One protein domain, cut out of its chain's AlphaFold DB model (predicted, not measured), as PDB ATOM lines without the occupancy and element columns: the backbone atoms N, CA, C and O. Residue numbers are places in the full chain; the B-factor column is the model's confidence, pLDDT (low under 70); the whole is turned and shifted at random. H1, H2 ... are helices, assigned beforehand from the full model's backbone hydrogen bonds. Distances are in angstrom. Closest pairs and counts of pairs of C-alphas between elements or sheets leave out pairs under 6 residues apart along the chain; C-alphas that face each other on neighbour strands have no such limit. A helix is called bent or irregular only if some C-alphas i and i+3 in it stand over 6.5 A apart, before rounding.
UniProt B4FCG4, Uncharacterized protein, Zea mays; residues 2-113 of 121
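Overview. This is residues 2 to 113 of the 121 residues of an uncharacterized protein of Zea mays (UniProt B4FCG4). The core is a splayed helical hairpin, H3 and H4, with H1 crossing its two legs: the first part of H1 packs on H3 and a later part on H4. H2 folds back near the end of H1, H5 follows H4 at one side of the core, and H6 sticks out as a free arm at the end of the printed part. The printed part has 112 residues with six named helices, H1 to H6 in order along the chain, and no named strand; its class is all helix. It is only just compact, close to loose, with a radius of gyration of the C-alphas of 15.5 A, and it spans 41 by 40 by 30 A.

Arrangement. Begin with H1, residues 2 to 21, whose centre is nearest to the mean of the C-alphas, at 3.5 A. It touches H3, residues 37 to 53, with residues 3 to 12 alone; look at the closest C-alphas, those of Ser 7 and Gly 44, 4.2 A apart. These two helices run opposite ways at a steep tilt of 60 degrees. With residues 13 to 18 alone, H1 touches H4, residues 56 to 76, and the closest C-alphas, those of Cys 14 and Val 71, are 4.4 A apart. Here the tilt is steep, 41 degrees, and the two run the same way. H2, residues 26 to 35, is close to H1 but not clearly touching: the closest C-alphas, those of Trp 19 and Arg 29, are 7.2 A apart. H2 and H3 are also close but not clearly touching, with the C-alphas of Phe 33 and Phe 40 closest at 7.3 A, and they stand about perpendicular, at 81 degrees. H3 and H4 form a helical hairpin, opposite ways at a shallow tilt of 24 degrees; they touch through residues 47 to 51 and 59 to 67 alone, and the C-alphas of Ile 51 and Ser 59 are closest, at 5.0 A. Over these three touching pairs the helix packing is mostly crossed, but only just: one pair is at a shallow tilt. H5, residues 79 to 90, touches no helix but is near H2. H6, residues 101 to 111, touches no helix either. Along the backbone, each O i to N i+4 pair is within hydrogen-bond range in H2 and H6; the counts are 14 of 16 in H1, 7 of 13 in H3, 15 of 17 in H4 and 6 of 8 in H5.

Along the chain. Find C-alpha 2 at (198.406, 227.894, 261.525); from there H1 runs 29.2 A to C-alpha 21, with a kink of 30 degrees near residue 15. H2 covers 14.1 A. H3 covers 24.0 A and has a kink of 56 degrees near residue 47; it is irregular, with C-alphas 43 and 46 at 7.0 A. H4, the longest helix with 21 residues, starts at C-alpha 56 (207.216, 217.370, 254.426) and covers 29.5 A, with a kink of 31 degrees near residue 65. H5 covers 14.8 A and is irregular, with C-alphas 85 and 88 at 7.0 A. H6 covers 15.1 A and ends at C-alpha 111 (209.270, 254.062, 259.279).

Size, cuts and confidence. The two C-alphas farthest apart are those of Leu 57 and Pro 88, at 44.6 A. Residues 88 to 93, of which 88 to 90 belong to H5, stand free, as do residues 101 to 113, of which 101 to 111 belong to H6. The body without them spans 40 by 28 by 22 A. The printed part has no cut and no long link; the link from H5 to H6 is short, with 10 residues, and the other four are tight. The mean pLDDT of the printed part is 84.6, and residues 87 to 101 are under 70.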
ATOM      1  N   ASN A   2     197.463 228.133 262.629       81.44
ATOM      2  CA  ASN A   2     198.406 227.894 261.525       81.44
ATOM      3  C   ASN A   2     197.721 227.660 260.157       81.44
ATOM      4  O   ASN A   2     198.052 228.326 259.188       81.44
ATOM      5  N   PHE A   3     196.698 226.795 260.091       88.31
ATOM      6  CA  PHE A   3     196.014 226.460 258.829       88.31
ATOM      7  C   PHE A   3     195.368 227.667 258.133       88.31
ATOM      8  O   PHE A   3     195.553 227.860 256.937       88.31
ATOM      9  N   LEU A   4     194.629 228.494 258.880       89.06
ATOM     10  CA  LEU A   4     193.940 229.658 258.322       89.06
ATOM     11  C   LEU A   4     194.936 230.713 257.827       89.06
ATOM     12  O   LEU A   4     194.772 231.224 256.727       89.06
ATOM     13  N   LEU A   5     195.997 230.987 258.596       88.19
ATOM     14  CA  LEU A   5     197.047 231.926 258.189       88.19
ATOM     15  C   LEU A   5     197.815 231.423 256.964       88.19
ATOM     16  O   LEU A   5     198.019 232.190 256.031       88.19
ATOM     17  N   LEU A   6     198.179 230.137 256.931       90.31
ATOM     18  CA  LEU A   6     198.815 229.516 255.767       90.31
ATOM     19  C   LEU A   6     197.905 229.576 254.538       90.31
ATOM     20  O   LEU A   6     198.376 229.918 253.460       90.31
ATOM     21  N   SER A   7     196.611 229.288 254.692       92.81
ATOM     22  CA  SER A   7     195.646 229.330 253.583       92.81
ATOM     23  C   SER A   7     195.510 230.747 253.030       92.81
ATOM     24  O   SER A   7     195.606 230.945 251.823       92.81
ATOM     25  N   LEU A   8     195.371 231.743 253.910       92.56
ATOM     26  CA  LEU A   8     195.344 233.156 253.533       92.56
ATOM     27  C   LEU A   8     196.641 233.587 252.836       92.56
ATOM     28  O   LEU A   8     196.584 234.243 251.799       92.56
ATOM     29  N   MET A   9     197.796 233.189 253.369       92.06
ATOM     30  CA  MET A   9     199.105 233.494 252.791       92.06
ATOM     31  C   MET A   9     199.246 232.895 251.384       92.06
ATOM     32  O   MET A   9     199.602 233.607 250.448       92.06
ATOM     33  N   TYR A  10     198.923 231.610 251.212       92.81
ATOM     34  CA  TYR A  10     198.981 230.940 249.910       92.81
ATOM     35  C   TYR A  10     198.032 231.568 248.895       92.81
ATOM     36  O   TYR A  10     198.410 231.771 247.741       92.81
ATOM     37  N   ALA A  11     196.818 231.906 249.325       94.38
ATOM     38  CA  ALA A  11     195.859 232.586 248.473       94.38
ATOM     39  C   ALA A  11     196.380 233.966 248.043       94.38
ATOM     40  O   ALA A  11     196.369 234.265 246.853       94.38
ATOM     41  N   TYR A  12     196.910 234.769 248.973       93.38
ATOM     42  CA  TYR A  12     197.480 236.082 248.659       93.38
ATOM     43  C   TYR A  12     198.587 235.985 247.601       93.38
ATOM     44  O   TYR A  12     198.532 236.702 246.605       93.38
ATOM     45  N   TYR A  13     199.532 235.051 247.754       93.12
ATOM     46  CA  TYR A  13     200.609 234.855 246.777       93.12
ATOM     47  C   TYR A  13     200.097 234.442 245.394       93.12
ATOM     48  O   TYR A  13     200.618 234.909 244.385       93.12
ATOM     49  N   CYS A  14     199.048 233.619 245.316       93.62
ATOM     50  CA  CYS A  14     198.468 233.251 244.021       93.62
ATOM     51  C   CYS A  14     197.876 234.468 243.290       93.62
ATOM     52  O   CYS A  14     198.071 234.619 242.084       93.62
ATOM     53  N   PHE A  15     197.178 235.344 244.016       93.12
ATOM     54  CA  PHE A  15     196.563 236.551 243.455       93.12
ATOM     55  C   PHE A  15     197.559 237.698 243.234       93.12
ATOM     56  O   PHE A  15     197.329 238.548 242.371       93.12
ATOM     57  N   GLU A  16     198.689 237.709 243.945       92.56
ATOM     58  CA  GLU A  16     199.731 238.725 243.795       92.56
ATOM     59  C   GLU A  16     200.234 238.819 242.352       92.56
ATOM     60  O   GLU A  16     200.380 239.929 241.845       92.56
ATOM     61  N   TYR A  17     200.417 237.691 241.656       90.06
ATOM     62  CA  TYR A  17     200.841 237.694 240.249       90.06
ATOM     63  C   TYR A  17     199.862 238.447 239.353       90.06
ATOM     64  O   TYR A  17     200.272 239.268 238.531       90.06
ATOM     65  N   LYS A  18     198.564 238.200 239.542       91.19
ATOM     66  CA  LYS A  18     197.510 238.877 238.791       91.19
ATOM     67  C   LYS A  18     197.480 240.363 239.112       91.19
ATOM     68  O   LYS A  18     197.520 241.193 238.207       91.19
ATOM     69  N   TRP A  19     197.433 240.718 240.391       90.56
ATOM     70  CA  TRP A  19     197.373 242.118 240.793       90.56
ATOM     71  C   TRP A  19     198.624 242.894 240.391       90.56
ATOM     72  O   TRP A  19     198.524 244.071 240.053       90.56
ATOM     73  N   ASN A  20     199.788 242.243 240.388       90.06
ATOM     74  CA  ASN A  20     201.028 242.828 239.900       90.06
ATOM     75  C   ASN A  20     200.990 243.071 238.390       90.06
ATOM     76  O   ASN A  20     201.393 244.143 237.949       90.06
ATOM     77  N   PHE A  21     200.445 242.129 237.617       88.38
ATOM     78  CA  PHE A  21     200.234 242.301 236.179       88.38
ATOM     79  C   PHE A  21     199.293 243.474 235.863       88.38
ATOM     80  O   PHE A  21     199.570 244.259 234.962       88.38
ATOM     81  N   PHE A  22     198.222 243.643 236.644       87.88
ATOM     82  CA  PHE A  22     197.284 244.767 236.510       87.88
ATOM     83  C   PHE A  22     197.719 246.048 237.240       87.88
ATOM     84  O   PHE A  22     196.952 247.004 237.288       87.88
ATOM     85  N   ALA A  23     198.924 246.081 237.820       88.56
ATOM     86  CA  ALA A  23     199.446 247.214 238.587       88.56
ATOM     87  C   ALA A  23     198.485 247.746 239.678       88.56
ATOM     88  O   ALA A  23     198.492 248.932 240.002       88.56
ATOM     89  N   VAL A  24     197.677 246.867 240.283       87.81
ATOM     90  CA  VAL A  24     196.714 247.243 241.334       87.81
ATOM     91  C   VAL A  24     197.480 247.824 242.521       87.81
ATOM     92  O   VAL A  24     198.521 247.286 242.901       87.81
ATOM     93  N   SER A  25     197.005 248.899 243.145       88.56
ATOM     94  CA  SER A  25     197.717 249.486 244.288       88.56
ATOM     95  C   SER A  25     197.712 248.547 245.504       88.56
ATOM     96  O   SER A  25     196.770 247.786 245.713       88.56
ATOM     97  N   LEU A  26     198.739 248.612 246.361       85.00
ATOM     98  CA  LEU A  26     198.788 247.795 247.586       85.00
ATOM     99  C   LEU A  26     197.553 248.010 248.475       85.00
ATOM    100  O   LEU A  26     197.038 247.066 249.064       85.00
ATOM    101  N   HIS A  27     197.080 249.255 248.566       84.88
ATOM    102  CA  HIS A  27     195.913 249.609 249.369       84.88
ATOM    103  C   HIS A  27     194.652 248.904 248.870       84.88
ATOM    104  O   HIS A  27     193.901 248.364 249.674       84.88
ATOM    105  N   GLU A  28     194.463 248.864 247.557       84.81
ATOM    106  CA  GLU A  28     193.309 248.240 246.918       84.81
ATOM    107  C   GLU A  28     193.356 246.710 247.023       84.81
ATOM    108  O   GLU A  28     192.362 246.090 247.399       84.81
ATOM    109  N   ARG A  29     194.536 246.100 246.830       89.31
ATOM    110  CA  ARG A  29     194.739 244.653 247.045       89.31
ATOM    111  C   ARG A  29     194.412 244.243 248.482       89.31
ATOM    112  O   ARG A  29     193.741 243.238 248.699       89.31
ATOM    113  N   LEU A  30     194.882 245.019 249.462       85.69
ATOM    114  CA  LEU A  30     194.629 244.757 250.881       85.69
ATOM    115  C   LEU A  30     193.153 244.945 251.240       85.69
ATOM    116  O   LEU A  30     192.600 244.098 251.935       85.69
ATOM    117  N   ASP A  31     192.507 246.005 250.751       84.94
ATOM    118  CA  ASP A  31     191.084 246.248 251.016       84.94
ATOM    119  C   ASP A  31     190.212 245.117 250.453       84.94
ATOM    120  O   ASP A  31     189.333 244.599 251.150       84.94
ATOM    121  N   PHE A  32     190.510 244.671 249.230       85.69
ATOM    122  CA  PHE A  32     189.839 243.536 248.605       85.69
ATOM    123  C   PHE A  32     190.087 242.228 249.371       85.69
ATOM    124  O   PHE A  32     189.145 241.471 249.627       85.69
ATOM    125  N   PHE A  33     191.332 241.983 249.791       88.31
ATOM    126  CA  PHE A  33     191.713 240.789 250.542       88.31
ATOM    127  C   PHE A  33     191.045 240.706 251.920       88.31
ATOM    128  O   PHE A  33     190.443 239.687 252.263       88.31
ATOM    129  N   GLU A  34     191.098 241.785 252.702       85.62
ATOM    130  CA  GLU A  34     190.515 241.846 254.049       85.62
ATOM    131  C   GLU A  34     188.979 241.813 254.021       85.62
ATOM    132  O   GLU A  34     188.355 241.247 254.926       85.62
ATOM    133  N   SER A  35     188.364 242.367 252.969       83.81
ATOM    134  CA  SER A  35     186.908 242.314 252.758       83.81
ATOM    135  C   SER A  35     186.402 240.922 252.402       83.81
ATOM    136  O   SER A  35     185.276 240.585 252.749       83.81
ATOM    137  N   ASN A  36     187.232 240.101 251.758       86.44
ATOM    138  CA  ASN A  36     186.829 238.798 251.229       86.44
ATOM    139  C   ASN A  36     187.660 237.653 251.817       86.44
ATOM    140  O   ASN A  36     187.866 236.623 251.176       86.44
ATOM    141  N   TRP A  37     188.135 237.810 253.057       87.19
ATOM    142  CA  TRP A  37     189.054 236.866 253.699       87.19
ATOM    143  C   TRP A  37     188.544 235.415 253.681       87.19
ATOM    144  O   TRP A  37     189.340 234.493 253.542       87.19
ATOM    145  N   ALA A  38     187.228 235.194 253.793       88.69
ATOM    146  CA  ALA A  38     186.642 233.853 253.798       88.69
ATOM    147  C   ALA A  38     186.755 233.167 252.428       88.69
ATOM    148  O   ALA A  38     187.049 231.973 252.365       88.69
ATOM    149  N   PHE A  39     186.604 233.929 251.338       89.88
ATOM    150  CA  PHE A  39     186.878 233.445 249.986       89.88
ATOM    151  C   PHE A  39     188.348 233.041 249.854       89.88
ATOM    152  O   PHE A  39     188.633 231.926 249.428       89.88
ATOM    153  N   PHE A  40     189.280 233.890 250.296       92.00
ATOM    154  CA  PHE A  40     190.712 233.584 250.230       92.00
ATOM    155  C   PHE A  40     191.111 232.401 251.116       92.00
ATOM    156  O   PHE A  40     191.910 231.564 250.703       92.00
ATOM    157  N   ALA A  41     190.526 232.280 252.308       91.81
ATOM    158  CA  ALA A  41     190.748 231.136 253.185       91.81
ATOM    159  C   ALA A  41     190.253 229.834 252.537       91.81
ATOM    160  O   ALA A  41     190.966 228.832 252.572       91.81
ATOM    161  N   GLY A  42     189.077 229.856 251.901       92.31
ATOM    162  CA  GLY A  42     188.547 228.719 251.146       92.31
ATOM    163  C   GLY A  42     189.371 228.395 249.899       92.31
ATOM    164  O   GLY A  42     189.641 227.227 249.633       92.31
ATOM    165  N   PHE A  43     189.829 229.415 249.173       94.44
ATOM    166  CA  PHE A  43     190.679 229.261 247.997       94.44
ATOM    167  C   PHE A  43     192.040 228.653 248.350       94.44
ATOM    168  O   PHE A  43     192.496 227.759 247.655       94.44
ATOM    169  N   GLY A  44     192.696 229.089 249.427       93.25
ATOM    170  CA  GLY A  44     194.014 228.570 249.815       93.25
ATOM    171  C   GLY A  44     193.985 227.225 250.550       93.25
ATOM    172  O   GLY A  44     194.991 226.511 250.562       93.25
ATOM    173  N   ALA A  45     192.847 226.857 251.142       93.62
ATOM    174  CA  ALA A  45     192.706 225.660 251.971       93.62
ATOM    175  C   ALA A  45     193.144 224.355 251.274       93.62
ATOM    176  O   ALA A  45     193.929 223.620 251.880       93.62
ATOM    177  N   PRO A  46     192.738 224.048 250.024       93.12
ATOM    178  CA  PRO A  46     193.144 222.809 249.360       93.12
ATOM    179  C   PRO A  46     194.657 222.701 249.121       93.12
ATOM    180  O   PRO A  46     195.200 221.603 249.186       93.12
ATOM    181  N   CYS A  47     195.348 223.825 248.891       89.25
ATOM    182  CA  CYS A  47     196.809 223.864 248.733       89.25
ATOM    183  C   CYS A  47     197.540 223.525 250.038       89.25
ATOM    184  O   CYS A  47     198.587 222.884 250.030       89.25
ATOM    185  N   VAL A  48     196.989 223.966 251.165       91.81
ATOM    186  CA  VAL A  48     197.633 223.885 252.480       91.81
ATOM    187  C   VAL A  48     197.272 222.600 253.224       91.81
ATOM    188  O   VAL A  48     198.044 222.133 254.059       91.81
ATOM    189  N   LEU A  49     196.125 221.998 252.913       92.12
ATOM    190  CA  LEU A  49     195.620 220.792 253.569       92.12
ATOM    191  C   LEU A  49     196.637 219.631 253.579       92.12
ATOM    192  O   LEU A  49     196.846 219.078 254.660       92.12
ATOM    193  N   PRO A  50     197.356 219.304 252.482       92.06
ATOM    194  CA  PRO A  50     198.353 218.231 252.478       92.06
ATOM    195  C   PRO A  50     199.440 218.373 253.554       92.06
ATOM    196  O   PRO A  50     199.856 217.369 254.131       92.06
ATOM    197  N   ILE A  51     199.834 219.608 253.893       90.56
ATOM    198  CA  ILE A  51     200.872 219.906 254.897       90.56
ATOM    199  C   ILE A  51     200.529 219.297 256.266       90.56
ATOM    200  O   ILE A  51     201.428 218.952 257.029       90.56
ATOM    201  N   PHE A  52     199.240 219.138 256.574       89.06
ATOM    202  CA  PHE A  52     198.769 218.645 257.869       89.06
ATOM    203  C   PHE A  52     198.620 217.121 257.937       89.06
ATOM    204  O   PHE A  52     198.523 216.584 259.039       89.06
ATOM    205  N   PHE A  53     198.606 216.424 256.796       90.25
ATOM    206  CA  PHE A  53     198.349 214.978 256.733       90.25
ATOM    207  C   PHE A  53     199.540 214.158 256.227       90.25
ATOM    208  O   PHE A  53     199.591 212.955 256.481       90.25
ATOM    209  N   PHE A  54     200.502 214.776 255.534       91.94
ATOM    210  CA  PHE A  54     201.629 214.072 254.921       91.94
ATOM    211  C   PHE A  54     202.990 214.539 255.443       91.94
ATOM    212  O   PHE A  54     203.131 215.602 256.051       91.94
ATOM    213  N   SER A  55     204.027 213.735 255.178       94.62
ATOM    214  CA  SER A  55     205.410 214.114 255.471       94.62
ATOM    215  C   SER A  55     205.822 215.352 254.658       94.62
ATOM    216  O   SER A  55     205.292 215.562 253.563       94.62
ATOM    217  N   PRO A  56     206.797 216.155 255.126       91.00
ATOM    218  CA  PRO A  56     207.216 217.370 254.426       91.00
ATOM    219  C   PRO A  56     207.552 217.142 252.950       91.00
ATOM    220  O   PRO A  56     207.145 217.926 252.103       91.00
ATOM    221  N   LEU A  57     208.220 216.030 252.625       94.12
ATOM    222  CA  LEU A  57     208.581 215.688 251.249       94.12
ATOM    223  C   LEU A  57     207.348 215.533 250.345       94.12
ATOM    224  O   LEU A  57     207.305 216.094 249.253       94.12
ATOM    225  N   ILE A  58     206.341 214.796 250.812       94.62
ATOM    226  CA  ILE A  58     205.105 214.555 250.059       94.62
ATOM    227  C   ILE A  58     204.299 215.855 249.953       94.62
ATOM    228  O   ILE A  58     203.844 216.215 248.869       94.62
ATOM    229  N   SER A  59     204.182 216.595 251.055       92.56
ATOM    230  CA  SER A  59     203.489 217.883 251.112       92.56
ATOM    231  C   SER A  59     204.090 218.911 250.150       92.56
ATOM    232  O   SER A  59     203.346 219.588 249.442       92.56
ATOM    233  N   TYR A  60     205.421 218.996 250.053       91.88
ATOM    234  CA  TYR A  60     206.083 219.856 249.069       91.88
ATOM    235  C   TYR A  60     205.856 219.396 247.630       91.88
ATOM    236  O   TYR A  60     205.707 220.241 246.752       91.88
ATOM    237  N   GLY A  61     205.762 218.086 247.388       94.50
ATOM    238  CA  GLY A  61     205.362 217.552 246.086       94.50
ATOM    239  C   GLY A  61     203.963 218.021 245.674       94.50
ATOM    240  O   GLY A  61     203.785 218.531 244.568       94.50
ATOM    241  N   PHE A  62     202.985 217.934 246.583       93.50
ATOM    242  CA  PHE A  62     201.642 218.472 246.344       93.50
ATOM    243  C   PHE A  62     201.668 219.978 246.091       93.50
ATOM    244  O   PHE A  62     201.069 220.441 245.125       93.50
ATOM    245  N   LEU A  63     202.387 220.740 246.914       91.69
ATOM    246  CA  LEU A  63     202.502 222.188 246.756       91.69
ATOM    247  C   LEU A  63     203.137 222.584 245.421       91.69
ATOM    248  O   LEU A  63     202.636 223.495 244.773       91.69
ATOM    249  N   ALA A  64     204.188 221.894 244.976       92.88
ATOM    250  CA  ALA A  64     204.863 222.189 243.712       92.88
ATOM    251  C   ALA A  64     203.942 222.029 242.489       92.88
ATOM    252  O   ALA A  64     204.124 222.720 241.491       92.88
ATOM    253  N   ILE A  65     202.944 221.144 242.580       93.94
ATOM    254  CA  ILE A  65     201.951 220.915 241.523       93.94
ATOM    255  C   ILE A  65     200.751 221.853 241.689       93.94
ATOM    256  O   ILE A  65     200.320 222.487 240.728       93.94
ATOM    257  N   LEU A  66     200.199 221.957 242.899       93.50
ATOM    258  CA  LEU A  66     198.992 222.740 243.160       93.50
ATOM    259  C   LEU A  66     199.250 224.243 243.048       93.50
ATOM    260  O   LEU A  66     198.410 224.961 242.516       93.50
ATOM    261  N   TYR A  67     200.414 224.724 243.482       92.12
ATOM    262  CA  TYR A  67     200.739 226.148 243.457       92.12
ATOM    263  C   TYR A  67     200.611 226.784 242.060       92.12
ATOM    264  O   TYR A  67     199.816 227.714 241.928       92.12
ATOM    265  N   PRO A  68     201.283 226.301 240.993       94.25
ATOM    266  CA  PRO A  68     201.125 226.888 239.661       94.25
ATOM    267  C   PRO A  68     199.688 226.782 239.127       94.25
ATOM    268  O   PRO A  68     199.214 227.711 238.477       94.25
ATOM    269  N   LEU A  69     198.955 225.707 239.440       94.50
ATOM    270  CA  LEU A  69     197.543 225.572 239.055       94.50
ATOM    271  C   LEU A  69     196.661 226.626 239.737       94.50
ATOM    272  O   LEU A  69     195.757 227.186 239.113       94.50
ATOM    273  N   PHE A  70     196.931 226.926 241.004       94.19
ATOM    274  CA  PHE A  70     196.182 227.917 241.771       94.19
ATOM    275  C   PHE A  70     196.559 229.333 241.332       94.19
ATOM    276  O   PHE A  70     195.668 230.163 241.188       94.19
ATOM    277  N   VAL A  71     197.829 229.597 241.010       94.69
ATOM    278  CA  VAL A  71     198.260 230.858 240.380       94.69
ATOM    279  C   VAL A  71     197.532 231.077 239.051       94.69
ATOM    280  O   VAL A  71     196.984 232.153 238.827       94.69
ATOM    281  N   LEU A  72     197.454 230.059 238.186       94.38
ATOM    282  CA  LEU A  72     196.721 230.152 236.917       94.38
ATOM    283  C   LEU A  72     195.220 230.373 237.131       94.38
ATOM    284  O   LEU A  72     194.609 231.188 236.442       94.38
ATOM    285  N   THR A  73     194.632 229.688 238.111       94.25
ATOM    286  CA  THR A  73     193.220 229.862 238.478       94.25
ATOM    287  C   THR A  73     192.953 231.280 238.988       94.25
ATOM    288  O   THR A  73     191.985 231.914 238.572       94.25
ATOM    289  N   ALA A  74     193.829 231.805 239.847       92.81
ATOM    290  CA  ALA A  74     193.766 233.173 240.352       92.81
ATOM    291  C   ALA A  74     193.966 234.205 239.231       92.81
ATOM    292  O   ALA A  74     193.285 235.225 239.213       92.81
ATOM    293  N   ALA A  75     194.847 233.931 238.266       90.75
ATOM    294  CA  ALA A  75     195.075 234.790 237.107       90.75
ATOM    295  C   ALA A  75     193.878 234.819 236.141       90.75
ATOM    296  O   ALA A  75     193.501 235.890 235.666       90.75
ATOM    297  N   GLY A  76     193.274 233.659 235.862       87.38
ATOM    298  CA  GLY A  76     192.176 233.513 234.902       87.38
ATOM    299  C   GLY A  76     190.782 233.814 235.454       87.38
ATOM    300  O   GLY A  76     189.852 234.029 234.677       87.38
ATOM    301  N   THR A  77     190.601 233.828 236.777       88.00
ATOM    302  CA  THR A  77     189.293 234.120 237.378       88.00
ATOM    303  C   THR A  77     188.914 235.593 237.224       88.00
ATOM    304  O   THR A  77     189.772 236.470 237.239       88.00
ATOM    305  N   GLN A  78     187.615 235.884 237.134       82.88
ATOM    306  CA  GLN A  78     187.050 237.237 237.247       82.88
ATOM    307  C   GLN A  78     186.457 237.479 238.647       82.88
ATOM    308  O   GLN A  78     185.504 238.241 238.803       82.88
ATOM    309  N   ALA A  79     186.991 236.791 239.663       78.31
ATOM    310  CA  ALA A  79     186.474 236.815 241.029       78.31
ATOM    311  C   ALA A  79     186.269 238.238 241.567       78.31
ATOM    312  O   ALA A  79     185.264 238.481 242.217       78.31
ATOM    313  N   GLU A  80     187.157 239.179 241.252       79.19
ATOM    314  CA  GLU A  80     187.067 240.587 241.653       79.19
ATOM    315  C   GLU A  80     185.775 241.236 241.144       79.19
ATOM    316  O   GLU A  80     185.034 241.817 241.927       79.19
ATOM    317  N   GLN A  81     185.446 241.050 239.862       77.88
ATOM    318  CA  GLN A  81     184.247 241.633 239.247       77.88
ATOM    319  C   GLN A  81     182.965 241.022 239.821       77.88
ATOM    320  O   GLN A  81     181.988 241.726 240.067       77.88
ATOM    321  N   VAL A  82     182.970 239.707 240.055       78.19
ATOM    322  CA  VAL A  82     181.823 238.990 240.629       78.19
ATOM    323  C   VAL A  82     181.622 239.370 242.096       78.19
ATOM    324  O   VAL A  82     180.495 239.612 242.519       78.19
ATOM    325  N   ILE A  83     182.702 239.455 242.870       75.69
ATOM    326  CA  ILE A  83     182.667 239.851 244.279       75.69
ATOM    327  C   ILE A  83     182.196 241.303 244.416       75.69
ATOM    328  O   ILE A  83     181.334 241.578 245.250       75.69
ATOM    329  N   ASP A  84     182.678 242.213 243.567       75.88
ATOM    330  CA  ASP A  84     182.217 243.604 243.555       75.88
ATOM    331  C   ASP A  84     180.744 243.724 243.146       75.88
ATOM    332  O   ASP A  84     180.001 244.498 243.752       75.88
ATOM    333  N   ALA A  85     180.279 242.914 242.189       74.12
ATOM    334  CA  ALA A  85     178.866 242.861 241.808       74.12
ATOM    335  C   ALA A  85     177.962 242.293 242.919       74.12
ATOM    336  O   ALA A  85     176.799 242.682 243.033       74.12
ATOM    337  N   LEU A  86     178.486 241.389 243.755       70.94
ATOM    338  CA  LEU A  86     177.772 240.787 244.887       70.94
ATOM    339  C   LEU A  86     177.858 241.619 246.174       70.94
ATOM    340  O   LEU A  86     177.071 241.401 247.096       70.94
ATOM    341  N   LYS A  87     178.759 242.603 246.233       69.56
ATOM    342  CA  LYS A  87     178.929 243.536 247.353       69.56
ATOM    343  C   LYS A  87     177.620 244.181 247.850       69.56
ATOM    344  O   LYS A  87     177.415 244.160 249.063       69.56
ATOM    345  N   PRO A  88     176.703 244.690 246.997       65.19
ATOM    346  CA  PRO A  88     175.415 245.227 247.457       65.19
ATOM    347  C   PRO A  88     174.460 244.162 248.019       65.19
ATOM    348  O   PRO A  88     173.625 244.478 248.857       65.19
ATOM    349  N   ALA A  89     174.579 242.897 247.600       62.06
ATOM    350  CA  ALA A  89     173.778 241.793 248.140       62.06
ATOM    351  C   ALA A  89     174.337 241.249 249.469       62.06
ATOM    352  O   ALA A  89     173.629 240.574 250.215       62.06
ATOM    353  N   HIS A  90     175.606 241.541 249.774       57.53
ATOM    354  CA  HIS A  90     176.331 241.041 250.940       57.53
ATOM    355  C   HIS A  90     176.366 242.035 252.119       57.53
ATOM    356  O   HIS A  90     177.268 241.970 252.952       57.53
ATOM    357  N   GLU A  91     175.351 242.901 252.269       54.28
ATOM    358  CA  GLU A  91     175.147 243.721 253.487       54.28
ATOM    359  C   GLU A  91     175.056 242.877 254.789       54.28
ATOM    360  O   GLU A  91     175.077 243.404 255.902       54.28
ATOM    361  N   GLY A  92     175.024 241.543 254.678       52.66
ATOM    362  CA  GLY A  92     175.110 240.584 255.773       52.66
ATOM    363  C   GLY A  92     176.526 240.078 256.107       52.66
ATOM    364  O   GLY A  92     176.906 238.982 255.721       52.66
ATOM    365  N   LYS A  93     177.199 240.777 257.031       54.09
ATOM    366  CA  LYS A  93     177.750 240.170 258.269       54.09
ATOM    367  C   LYS A  93     178.997 239.253 258.249       54.09
ATOM    368  O   LYS A  93     179.175 238.515 259.219       54.09
ATOM    369  N   LEU A  94     179.926 239.342 257.293       55.38
ATOM    370  CA  LEU A  94     181.326 238.961 257.579       55.38
ATOM    371  C   LEU A  94     182.164 240.221 257.820       55.38
ATOM    372  O   LEU A  94     182.468 240.976 256.904       55.38
ATOM    373  N   GLN A  95     182.516 240.468 259.086       61.56
ATOM    374  CA  GLN A  95     183.391 241.580 259.459       61.56
ATOM    375  C   GLN A  95     184.763 241.417 258.789       61.56
ATOM    376  O   GLN A  95     185.349 240.332 258.822       61.56
ATOM    377  N   ARG A  96     185.266 242.515 258.205       66.12
ATOM    378  CA  ARG A  96     186.645 242.638 257.711       66.12
ATOM    379  C   ARG A  96     187.600 242.160 258.799       66.12
ATOM    380  O   ARG A  96     187.557 242.686 259.912       66.12
ATOM    381  N   ILE A  97     188.453 241.183 258.491       68.00
ATOM    382  CA  ILE A  97     189.520 240.807 259.419       68.00
ATOM    383  C   ILE A  97     190.706 241.721 259.128       68.00
ATOM    384  O   ILE A  97     191.241 241.668 258.021       68.00
ATOM    385  N   PRO A  98     191.161 242.520 260.105       66.44
ATOM    386  CA  PRO A  98     192.307 243.400 259.936       66.44
ATOM    387  C   PRO A  98     193.615 242.596 260.050       66.44
ATOM    388  O   PRO A  98     194.426 242.833 260.949       66.44
ATOM    389  N   VAL A  99     193.808 241.603 259.171       68.44
ATOM    390  CA  VAL A  99     194.965 240.684 259.186       68.44
ATOM    391  C   VAL A  99     196.271 241.477 259.120       68.44
ATOM    392  O   VAL A  99     197.230 241.148 259.821       68.44
ATOM    393  N   PHE A 100     196.296 242.572 258.356       67.81
ATOM    394  CA  PHE A 100     197.494 243.387 258.174       67.81
ATOM    395  C   PHE A 100     197.577 244.592 259.109       67.81
ATOM    396  O   PHE A 100     198.574 245.310 259.076       67.81
ATOM    397  N   PHE A 101     196.599 244.830 259.986       69.44
ATOM    398  CA  PHE A 101     196.598 246.023 260.841       69.44
ATOM    399  C   PHE A 101     197.777 246.066 261.812       69.44
ATOM    400  O   PHE A 101     198.398 247.115 261.989       69.44
ATOM    401  N   VAL A 102     198.128 244.923 262.408       70.88
ATOM    402  CA  VAL A 102     199.281 244.830 263.315       70.88
ATOM    403  C   VAL A 102     200.576 245.091 262.550       70.88
ATOM    404  O   VAL A 102     201.373 245.927 262.973       70.88
ATOM    405  N   ALA A 103     200.750 244.443 261.395       74.19
ATOM    406  CA  ALA A 103     201.915 244.641 260.539       74.19
ATOM    407  C   ALA A 103     202.027 246.103 260.089       74.19
ATOM    408  O   ALA A 103     203.060 246.730 260.297       74.19
ATOM    409  N   LYS A 104     200.934 246.693 259.592       74.88
ATOM    410  CA  LYS A 104     200.880 248.090 259.148       74.88
ATOM    411  C   LYS A 104     201.250 249.044 260.282       74.88
ATOM    412  O   LYS A 104     202.079 249.924 260.092       74.88
ATOM    413  N   ARG A 105     200.714 248.831 261.489       77.25
ATOM    414  CA  ARG A 105     201.020 249.662 262.663       77.25
ATOM    415  C   ARG A 105     202.489 249.566 263.074       77.25
ATOM    416  O   ARG A 105     203.083 250.592 263.400       77.25
ATOM    417  N   LEU A 106     203.074 248.370 263.049       81.00
ATOM    418  CA  LEU A 106     204.491 248.164 263.358       81.00
ATOM    419  C   LEU A 106     205.392 248.781 262.286       81.00
ATOM    420  O   LEU A 106     206.286 249.552 262.623       81.00
ATOM    421  N   THR A 107     205.123 248.526 261.006       80.75
ATOM    422  CA  THR A 107     205.900 249.084 259.893       80.75
ATOM    423  C   THR A 107     205.841 250.605 259.882       80.75
ATOM    424  O   THR A 107     206.882 251.243 259.768       80.75
ATOM    425  N   THR A 108     204.669 251.216 260.085       81.94
ATOM    426  CA  THR A 108     204.562 252.679 260.191       81.94
ATOM    427  C   THR A 108     205.342 253.218 261.390       81.94
ATOM    428  O   THR A 108     205.997 254.250 261.271       81.94
ATOM    429  N   LYS A 109     205.336 252.518 262.532       82.50
ATOM    430  CA  LYS A 109     206.145 252.900 263.700       82.50
ATOM    431  C   LYS A 109     207.646 252.806 263.432       82.50
ATOM    432  O   LYS A 109     208.377 253.677 263.882       82.50
ATOM    433  N   VAL A 110     208.093 251.799 262.686       85.06
ATOM    434  CA  VAL A 110     209.499 251.654 262.281       85.06
ATOM    435  C   VAL A 110     209.888 252.716 261.253       85.06
ATOM    436  O   VAL A 110     210.938 253.329 261.392       85.06
ATOM    437  N   LEU A 111     209.034 253.004 260.268       78.75
ATOM    438  CA  LEU A 111     209.270 254.062 259.279       78.75
ATOM    439  C   LEU A 111     209.409 255.443 259.933       78.75
ATOM    440  O   LEU A 111     210.240 256.237 259.509       78.75
ATOM    441  N   GLN A 112     208.673 255.704 261.017       80.62
ATOM    442  CA  GLN A 112     208.823 256.926 261.820       80.62
ATOM    443  C   GLN A 112     210.196 257.052 262.507       80.62
ATOM    444  O   GLN A 112     210.579 258.156 262.883       80.62
ATOM    445  N   LEU A 113     210.948 255.955 262.664       83.38
ATOM    446  CA  LEU A 113     212.314 255.969 263.204       83.38
ATOM    447  C   LEU A 113     213.368 256.292 262.131       83.38
ATOM    448  O   LEU A 113     214.496 256.634 262.481       83.38
TER     449      LEU A 113